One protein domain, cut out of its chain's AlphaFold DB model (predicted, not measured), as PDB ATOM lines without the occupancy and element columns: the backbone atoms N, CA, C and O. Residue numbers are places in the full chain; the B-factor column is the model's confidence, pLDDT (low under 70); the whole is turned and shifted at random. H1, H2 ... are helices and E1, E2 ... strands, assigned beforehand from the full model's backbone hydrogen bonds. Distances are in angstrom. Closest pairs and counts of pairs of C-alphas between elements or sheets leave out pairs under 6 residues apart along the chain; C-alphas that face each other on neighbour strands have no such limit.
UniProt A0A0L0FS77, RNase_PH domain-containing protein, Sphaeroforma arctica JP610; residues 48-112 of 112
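Overview. This is residues 48 to 112 of the 112 residues of the protein "RNase_PH domain-containing protein" of Sphaeroforma arctica JP610 (UniProt A0A0L0FS77). A single twisted sheet of three strands has one long helix, H1, packed slantwise over one face, above the edge strand E2, while no named helix covers the other face. The last strand, E3, runs between E1 and E2, and a long link wanders from the end of E1 to the start of E2. The printed part has 65 residues, with three named strands and one named helix in the order E1, E2, H1, E3; the sheet's order is E1, E3, E2, and it is mixed. The class is mixed, helices and strands, and the whole is compact, with a radius of gyration of the C-alphas of 12.4 A. Its outline is elongated, with spans of 34 by 22 by 19 A.

Along the chain. The printed part begins with E1, residues 48 to 54, from C-alpha 48 at (106.140, 166.508, 134.640) over 17.7 A. E2, residues 66 to 72, is 19.4 A long. H1, residues 79 to 95, begins at C-alpha 79 at (94.937, 148.933, 129.001) and is 24.8 A long. E3, residues 104 to 111, covers 23.1 A and ends at C-alpha 111 at (102.936, 162.156, 128.065).

Arrangement. E1 and E2 are the edge strands of the sheet, and E3 is the inner strand. E1 and E3 are antiparallel, at 162 degrees between their directions; N 50 and O 107 are 2.9 A apart, within hydrogen-bond range. E3 and E2 are parallel at 15 degrees, with N 68 and O 106 at 2.9 A and N 108 and O 68 at 2.8 A, both within hydrogen-bond range. E1 and E2 are apart. The sheet is twisted, with C-alphas up to 4.3 A off its best plane. H1 is on the sheet, at a height over the sheet of 7.5 A, and these make two layers, a helix on one face of a sheet. H1 lies over E2 and runs slantwise to the strands, at 33 degrees to E2 on the local plane. The closest C-alphas of E2 and H1 are those of Val 69 and Glu 85, 5.5 A apart. H1 and E3 are near each other, with 9 pairs of C-alphas within 10 A. E2, H1 and E3 form a strand-helix-strand unit, two parallel neighbour strands with a helix between them along the chain, and its crossover is left-handed. In H1 every O i to N i+4 pair is within hydrogen-bond range.

Size, cuts and confidence. The two C-alphas farthest apart are those of Gly 75 and Gly 100, at 35.9 A. The link from E1 to E2, 11 residues, is long; those from E2 to H1 and from H1 to E3 are short. The printed part has no cut and ends at Ala 112, the chain's last residue. The mean pLDDT of the printed part is 87.4, and no printed residue is under 70.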
ATOM      1  N   GLY A  48     106.293 165.481 133.616       95.31
ATOM      2  CA  GLY A  48     106.140 166.508 134.640       95.31
ATOM      3  C   GLY A  48     105.957 165.858 136.006       95.31
ATOM      4  O   GLY A  48     105.132 164.959 136.161       95.31
ATOM      5  N   ILE A  49     106.731 166.312 136.978       94.69
ATOM      6  CA  ILE A  49     106.684 165.916 138.378       94.69
ATOM      7  C   ILE A  49     106.131 167.102 139.151       94.69
ATOM      8  O   ILE A  49     106.624 168.225 139.038       94.69
ATOM      9  N   TYR A  50     105.109 166.819 139.937       92.94
ATOM     10  CA  TYR A  50     104.527 167.734 140.897       92.94
ATOM     11  C   TYR A  50     104.874 167.162 142.260       92.94
ATOM     12  O   TYR A  50     104.651 165.971 142.507       92.94
ATOM     13  N   GLY A  51     105.553 167.986 143.047       82.44
ATOM     14  CA  GLY A  51     106.305 167.610 144.225       82.44
ATOM     15  C   GLY A  51     105.453 166.988 145.325       82.44
ATOM     16  O   GLY A  51     104.264 166.735 145.138       82.44
ATOM     17  N   PRO A  52     106.070 166.727 146.486       84.62
ATOM     18  CA  PRO A  52     105.354 166.204 147.635       84.62
ATOM     19  C   PRO A  52     104.347 167.254 148.117       84.62
ATOM     20  O   PRO A  52     104.701 168.208 148.805       84.62
ATOM     21  N   VAL A  53     103.091 167.085 147.715       87.44
ATOM     22  CA  VAL A  53     101.951 167.899 148.145       87.44
ATOM     23  C   VAL A  53     101.182 167.171 149.236       87.44
ATOM     24  O   VAL A  53     101.170 165.937 149.272       87.44
ATOM     25  N   ASP A  54     100.513 167.918 150.111       84.44
ATOM     26  CA  ASP A  54      99.634 167.322 151.116       84.44
ATOM     27  C   ASP A  54      98.548 166.496 150.431       84.44
ATOM     28  O   ASP A  54      97.853 166.947 149.513       84.44
ATOM     29  N   VAL A  55      98.425 165.248 150.869       85.31
ATOM     30  CA  VAL A  55      97.485 164.303 150.283       85.31
ATOM     31  C   VAL A  55      96.200 164.272 151.098       85.31
ATOM     32  O   VAL A  55      96.190 164.427 152.317       85.31
ATOM     33  N   ALA A  56      95.076 164.065 150.417       80.19
ATOM     34  CA  ALA A  56      93.813 163.855 151.104       80.19
ATOM     35  C   ALA A  56      93.888 162.598 151.991       80.19
ATOM     36  O   ALA A  56      94.423 161.576 151.566       80.19
ATOM     37  N   ILE A  57      93.260 162.656 153.169       78.81
ATOM     38  CA  ILE A  57      93.315 161.620 154.225       78.81
ATOM     39  C   ILE A  57      93.041 160.201 153.688       78.81
ATOM     40  O   ILE A  57      93.642 159.230 154.119       78.81
ATOM     41  N   HIS A  58      92.167 160.054 152.690       81.12
ATOM     42  CA  HIS A  58      91.823 158.746 152.116       81.12
ATOM     43  C   HIS A  58      92.932 158.096 151.260       81.12
ATOM     44  O   HIS A  58      92.837 156.917 150.931       81.12
ATOM     45  N   LYS A  59      93.949 158.863 150.854       79.25
ATOM     46  CA  LYS A  59      95.081 158.441 150.011       79.25
ATOM     47  C   LYS A  59      96.422 158.576 150.730       79.25
ATOM     48  O   LYS A  59      97.471 158.360 150.116       79.25
ATOM     49  N   GLU A  60      96.396 158.968 152.000       82.44
ATOM     50  CA  GLU A  60      97.607 159.172 152.772       82.44
ATOM     51  C   GLU A  60      98.234 157.844 153.177       82.44
ATOM     52  O   GLU A  60      97.554 156.892 153.560       82.44
ATOM     53  N   GLN A  61      99.556 157.792 153.075       81.06
ATOM     54  CA  GLN A  61     100.363 156.744 153.671       81.06
ATOM     55  C   GLN A  61     101.061 157.357 154.887       81.06
ATOM     56  O   GLN A  61     101.636 158.447 154.828       81.06
ATOM     57  N   ILE A  62     100.932 156.686 156.029       80.12
ATOM     58  CA  ILE A  62     101.388 157.211 157.325       80.12
ATOM     59  C   ILE A  62     102.916 157.132 157.429       80.12
ATOM     60  O   ILE A  62     103.546 157.969 158.066       80.12
ATOM     61  N   ASP A  63     103.494 156.122 156.792       81.75
ATOM     62  CA  ASP A  63     104.901 155.739 156.844       81.75
ATOM     63  C   ASP A  63     105.722 156.256 155.654       81.75
ATOM     64  O   ASP A  63     106.947 156.344 155.750       81.75
ATOM     65  N   ARG A  64     105.072 156.596 154.533       83.69
ATOM     66  CA  ARG A  64     105.755 156.985 153.291       83.69
ATOM     67  C   ARG A  64     104.967 157.975 152.439       83.69
ATOM     68  O   ARG A  64     103.781 158.187 152.646       83.69
ATOM     69  N   THR A  65     105.631 158.551 151.445       87.62
ATOM     70  CA  THR A  65     104.995 159.325 150.373       87.62
ATOM     71  C   THR A  65     104.173 158.432 149.444       87.62
ATOM     72  O   THR A  65     104.647 157.389 148.990       87.62
ATOM     73  N   THR A  66     102.963 158.865 149.103       89.00
ATOM     74  CA  THR A  66     102.136 158.233 148.071       89.00
ATOM     75  C   THR A  66     102.651 158.626 146.685       89.00
ATOM     76  O   THR A  66     102.794 159.808 146.391       89.00
ATOM     77  N   ILE A  67     102.927 157.659 145.805       91.00
ATOM     78  CA  ILE A  67     103.377 157.941 144.432       91.00
ATOM     79  C   ILE A  67     102.241 157.658 143.450       91.00
ATOM     80  O   ILE A  67     101.759 156.529 143.313       91.00
ATOM     81  N   GLU A  68     101.820 158.695 142.732       91.69
ATOM     82  CA  GLU A  68     100.809 158.599 141.685       91.69
ATOM     83  C   GLU A  68     101.452 158.814 140.316       91.69
ATOM     84  O   GLU A  68     101.928 159.900 140.000       91.69
ATOM     85  N   VAL A  69     101.437 157.781 139.473       93.94
ATOM     86  CA  VAL A  69     101.897 157.872 138.082       93.94
ATOM     87  C   VAL A  69     100.690 157.851 137.157       93.94
ATOM     88  O   VAL A  69      99.873 156.935 137.250       93.94
ATOM     89  N   ASN A  70     100.603 158.841 136.271       92.81
ATOM     90  CA  ASN A  70      99.582 158.957 135.235       92.81
ATOM     91  C   ASN A  70     100.255 158.972 133.860       92.81
ATOM     92  O   ASN A  70     101.042 159.875 133.570       92.81
ATOM     93  N   VAL A  71      99.930 158.004 133.006       92.69
ATOM     94  CA  VAL A  71     100.438 157.913 131.633       92.69
ATOM     95  C   VAL A  71      99.323 158.337 130.688       92.69
ATOM     96  O   VAL A  71      98.287 157.687 130.572       92.69
ATOM     97  N   ARG A  72      99.537 159.455 129.995       88.44
ATOM     98  CA  ARG A  72      98.588 160.022 129.040       88.44
ATOM     99  C   ARG A  72      99.075 159.778 127.619       88.44
ATOM    100  O   ARG A  72     100.141 160.252 127.229       88.44
ATOM    101  N   ALA A  73      98.262 159.076 126.840       82.44
ATOM    102  CA  ALA A  73      98.399 159.022 125.391       82.44
ATOM    103  C   ALA A  73      97.695 160.229 124.741       82.44
ATOM    104  O   ALA A  73      96.926 160.942 125.391       82.44
ATOM    105  N   LYS A  74      97.892 160.432 123.432       80.12
ATOM    106  CA  LYS A  74      97.171 161.429 122.608       80.12
ATOM    107  C   LYS A  74      95.676 161.093 122.398       80.12
ATOM    108  O   LYS A  74      95.131 161.335 121.326       80.12
ATOM    109  N   GLY A  75      95.013 160.503 123.391       78.88
ATOM    110  CA  GLY A  75      93.642 160.006 123.309       78.88
ATOM    111  C   GLY A  75      93.147 159.427 124.635       78.88
ATOM    112  O   GLY A  75      93.654 159.768 125.704       78.88
ATOM    113  N   ILE A  76      92.140 158.554 124.564       79.56
ATOM    114  CA  ILE A  76      91.591 157.870 125.743       79.56
ATOM    115  C   ILE A  76      92.623 156.844 126.238       79.56
ATOM    116  O   ILE A  76      93.085 156.037 125.429       79.56
ATOM    117  N   PRO A  77      92.984 156.846 127.534       79.50
ATOM    118  CA  PRO A  77      93.920 155.870 128.079       79.50
ATOM    119  C   PRO A  77      93.347 154.454 127.964       79.50
ATOM    120  O   PRO A  77      92.214 154.191 128.377       79.50
ATOM    121  N   GLY A  78      94.133 153.547 127.392       86.44
ATOM    122  CA  GLY A  78      93.806 152.139 127.243       86.44
ATOM    123  C   GLY A  78      94.451 151.264 128.318       86.44
ATOM    124  O   GLY A  78      94.998 151.718 129.326       86.44
ATOM    125  N   ILE A  79      94.375 149.950 128.097       90.56
ATOM    126  CA  ILE A  79      94.937 148.933 129.001       90.56
ATOM    127  C   ILE A  79      96.472 149.010 129.020       90.56
ATOM    128  O   ILE A  79      97.091 148.825 130.068       90.56
ATOM    129  N   SER A  80      97.080 149.311 127.872       88.81
ATOM    130  CA  SER A  80      98.532 149.412 127.714       88.81
ATOM    131  C   SER A  80      99.122 150.537 128.564       88.81
ATOM    132  O   SER A  80     100.114 150.325 129.258       88.81
ATOM    133  N   GLU A  81      98.497 151.715 128.565       89.69
ATOM    134  CA  GLU A  81      98.923 152.870 129.359       89.69
ATOM    135  C   GLU A  81      98.832 152.557 130.851       89.69
ATOM    136  O   GLU A  81      99.781 152.798 131.593       89.69
ATOM    137  N   ARG A  82      97.742 151.911 131.281       89.94
ATOM    138  CA  ARG A  82      97.572 151.502 132.678       89.94
ATOM    139  C   ARG A  82      98.602 150.459 133.117       89.94
ATOM    140  O   ARG A  82      99.081 150.504 134.249       89.94
ATOM    141  N   ALA A  83      98.983 149.535 132.235       92.50
ATOM    142  CA  ALA A  83     100.068 148.594 132.511       92.50
ATOM    143  C   ALA A  83     101.409 149.325 132.710       92.50
ATOM    144  O   ALA A  83     102.174 148.989 133.619       92.50
ATOM    145  N   TRP A  84     101.672 150.362 131.909       92.50
ATOM    146  CA  TRP A  84     102.845 151.219 132.078       92.50
ATOM    147  C   TRP A  84     102.802 152.042 133.364       92.50
ATOM    148  O   TRP A  84     103.824 152.117 134.041       92.50
ATOM    149  N   GLU A  85     101.650 152.591 133.750       93.12
ATOM    150  CA  GLU A  85     101.483 153.304 135.026       93.12
ATOM    151  C   GLU A  85     101.872 152.433 136.218       93.12
ATOM    152  O   GLU A  85     102.629 152.871 137.084       93.12
ATOM    153  N   VAL A  86     101.386 151.189 136.259       93.88
ATOM    154  CA  VAL A  86     101.697 150.246 137.344       93.88
ATOM    155  C   VAL A  86     103.188 149.918 137.363       93.88
ATOM    156  O   VAL A  86     103.816 149.938 138.422       93.88
ATOM    157  N   LYS A  87     103.779 149.664 136.191       94.50
ATOM    158  CA  LYS A  87     105.203 149.333 136.080       94.50
ATOM    159  C   LYS A  87     106.097 150.500 136.497       94.50
ATOM    160  O   LYS A  87     107.027 150.306 137.275       94.50
ATOM    161  N   LEU A  88     105.812 151.706 136.007       93.50
ATOM    162  CA  LEU A  88     106.567 152.912 136.348       93.50
ATOM    163  C   LEU A  88     106.439 153.244 137.830       93.50
ATOM    164  O   LEU A  88     107.443 153.542 138.465       93.50
ATOM    165  N   ARG A  89     105.236 153.125 138.397       93.81
ATOM    166  CA  ARG A  89     105.013 153.325 139.830       93.81
ATOM    167  C   ARG A  89     105.887 152.397 140.666       93.81
ATOM    168  O   ARG A  89     106.611 152.885 141.521       93.81
ATOM    169  N   SER A  90     105.893 151.097 140.364       93.25
ATOM    170  CA  SER A  90     106.713 150.121 141.094       93.25
ATOM    171  C   SER A  90     108.211 150.437 141.024       93.25
ATOM    172  O   SER A  90     108.912 150.323 142.028       93.25
ATOM    173  N   VAL A  91     108.705 150.878 139.863       94.31
ATOM    174  CA  VAL A  91     110.110 151.285 139.712       94.31
ATOM    175  C   VAL A  91     110.399 152.546 140.527       94.31
ATOM    176  O   VAL A  91     111.379 152.587 141.262       94.31
ATOM    177  N   ILE A  92     109.546 153.564 140.446       91.25
ATOM    178  CA  ILE A  92     109.780 154.849 141.114       91.25
ATOM    179  C   ILE A  92     109.655 154.715 142.637       91.25
ATOM    180  O   ILE A  92     110.475 155.279 143.356       91.25
ATOM    181  N   GLU A  93     108.719 153.909 143.139       89.19
ATOM    182  CA  GLU A  93     108.605 153.582 144.568       89.19
ATOM    183  C   GLU A  93     109.878 152.934 145.126       89.19
ATOM    184  O   GLU A  93     110.206 153.148 146.289       89.19
ATOM    185  N   SER A  94     110.623 152.186 144.304       89.25
ATOM    186  CA  SER A  94     111.910 151.606 144.711       89.25
ATOM    187  C   SER A  94     113.080 152.599 144.689       89.25
ATOM    188  O   SER A  94     114.099 152.357 145.329       89.25
ATOM    189  N   LEU A  95     112.946 153.710 143.955       89.19
ATOM    190  CA  LEU A  95     113.994 154.724 143.786       89.19
ATOM    191  C   LEU A  95     113.831 155.906 144.747       89.19
ATOM    192  O   LEU A  95     114.819 156.519 145.145       89.19
ATOM    193  N   VAL A  96     112.592 156.255 145.093       85.81
ATOM    194  CA  VAL A  96     112.281 157.403 145.946       85.81
ATOM    195  C   VAL A  96     112.365 157.003 147.419       85.81
ATOM    196  O   VAL A  96     111.713 156.064 147.868       85.81
ATOM    197  N   LEU A  97     113.119 157.776 148.202       83.19
ATOM    198  CA  LEU A  97     113.155 157.689 149.667       83.19
ATOM    199  C   LEU A  97     111.847 158.230 150.274       83.19
ATOM    200  O   LEU A  97     111.793 159.337 150.804       83.19
ATOM    201  N   GLY A  98     110.777 157.437 150.192       76.12
ATOM    202  CA  GLY A  98     109.443 157.828 150.659       76.12
ATOM    203  C   GLY A  98     109.331 158.056 152.171       76.12
ATOM    204  O   GLY A  98     108.410 158.738 152.606       76.12
ATOM    205  N   SER A  99     110.262 157.538 152.977       77.62
ATOM    206  CA  SER A  99     110.258 157.680 154.444       77.62
ATOM    207  C   SER A  99     110.582 159.093 154.942       77.62
ATOM    208  O   SER A  99     110.331 159.399 156.105       77.62
ATOM    209  N   GLY A 100     111.133 159.961 154.085       79.75
ATOM    210  CA  GLY A 100     111.453 161.347 154.442       79.75
ATOM    211  C   GLY A 100     110.242 162.286 154.473       79.75
ATOM    212  O   GLY A 100     110.315 163.337 155.103       79.75
ATOM    213  N   PHE A 101     109.136 161.914 153.816       79.75
ATOM    214  CA  PHE A 101     107.971 162.786 153.623       79.75
ATOM    215  C   PHE A 101     106.652 162.016 153.841       79.75
ATOM    216  O   PHE A 101     105.931 161.726 152.877       79.75
ATOM    217  N   PRO A 102     106.317 161.651 155.094       82.94
ATOM    218  CA  PRO A 102     105.057 160.974 155.403       82.94
ATOM    219  C   PRO A 102     103.856 161.873 155.081       82.94
ATOM    220  O   PRO A 102     103.959 163.095 155.167       82.94
ATOM    221  N   ARG A 103     102.707 161.274 154.735       86.69
ATOM    222  CA  ARG A 103     101.448 161.988 154.414       86.69
ATOM    223  C   ARG A 103     101.540 162.996 153.262       86.69
ATOM    224  O   ARG A 103     100.709 163.892 153.139       86.69
ATOM    225  N   THR A 104     102.520 162.822 152.386       89.56
ATOM    226  CA  THR A 104     102.629 163.593 151.146       89.56
ATOM    227  C   THR A 104     102.326 162.709 149.945       89.56
ATOM    228  O   THR A 104     102.357 161.478 150.037       89.56
ATOM    229  N   SER A 105     102.028 163.327 148.809       90.31
ATOM    230  CA  SER A 105     101.866 162.652 147.527       90.31
ATOM    231  C   SER A 105     102.735 163.312 146.470       90.31
ATOM    232  O   SER A 105     102.761 164.533 146.380       90.31
ATOM    233  N   ILE A 106     103.417 162.506 145.659       92.38
ATOM    234  CA  ILE A 106     104.134 162.959 144.465       92.38
ATOM    235  C   ILE A 106     103.351 162.482 143.249       92.38
ATOM    236  O   ILE A 106     103.093 161.284 143.090       92.38
ATOM    237  N   VAL A 107     103.010 163.419 142.367       92.81
ATOM    238  CA  VAL A 107     102.267 163.124 141.141       92.81
ATOM    239  C   VAL A 107     103.193 163.250 139.943       92.81
ATOM    240  O   VAL A 107     103.785 164.297 139.690       92.81
ATOM    241  N   ILE A 108     103.288 162.178 139.167       94.25
ATOM    242  CA  ILE A 108     104.129 162.081 137.981       94.25
ATOM    243  C   ILE A 108     103.217 161.907 136.775       94.25
ATOM    244  O   ILE A 108     102.511 160.910 136.637       94.25
ATOM    245  N   SER A 109     103.231 162.900 135.895       93.94
ATOM    246  CA  SER A 109     102.493 162.895 134.640       93.94
ATOM    247  C   SER A 109     103.454 162.603 133.498       93.94
ATOM    248  O   SER A 109     104.377 163.376 133.250       93.94
ATOM    249  N   VAL A 110     103.208 161.517 132.778       93.81
ATOM    250  CA  VAL A 110     103.971 161.100 131.600       93.81
ATOM    251  C   VAL A 110     103.092 161.277 130.368       93.81
ATOM    252  O   VAL A 110     101.948 160.834 130.357       93.81
ATOM    253  N   GLN A 111     103.621 161.916 129.330       91.31
ATOM    254  CA  GLN A 111     102.936 162.156 128.065       91.31
ATOM    255  C   GLN A 111     103.817 161.700 126.897       91.31
ATOM    256  O   GLN A 111     104.975 162.106 126.809       91.31
ATOM    257  N   ALA A 112     103.264 160.874 126.008       84.00
ATOM    258  CA  ALA A 112     103.915 160.387 124.784       84.00
ATOM    259  C   ALA A 112     103.208 160.905 123.517       84.00
ATOM    260  O   ALA A 112     101.978 161.145 123.568       84.00
TER     261      ALA A 112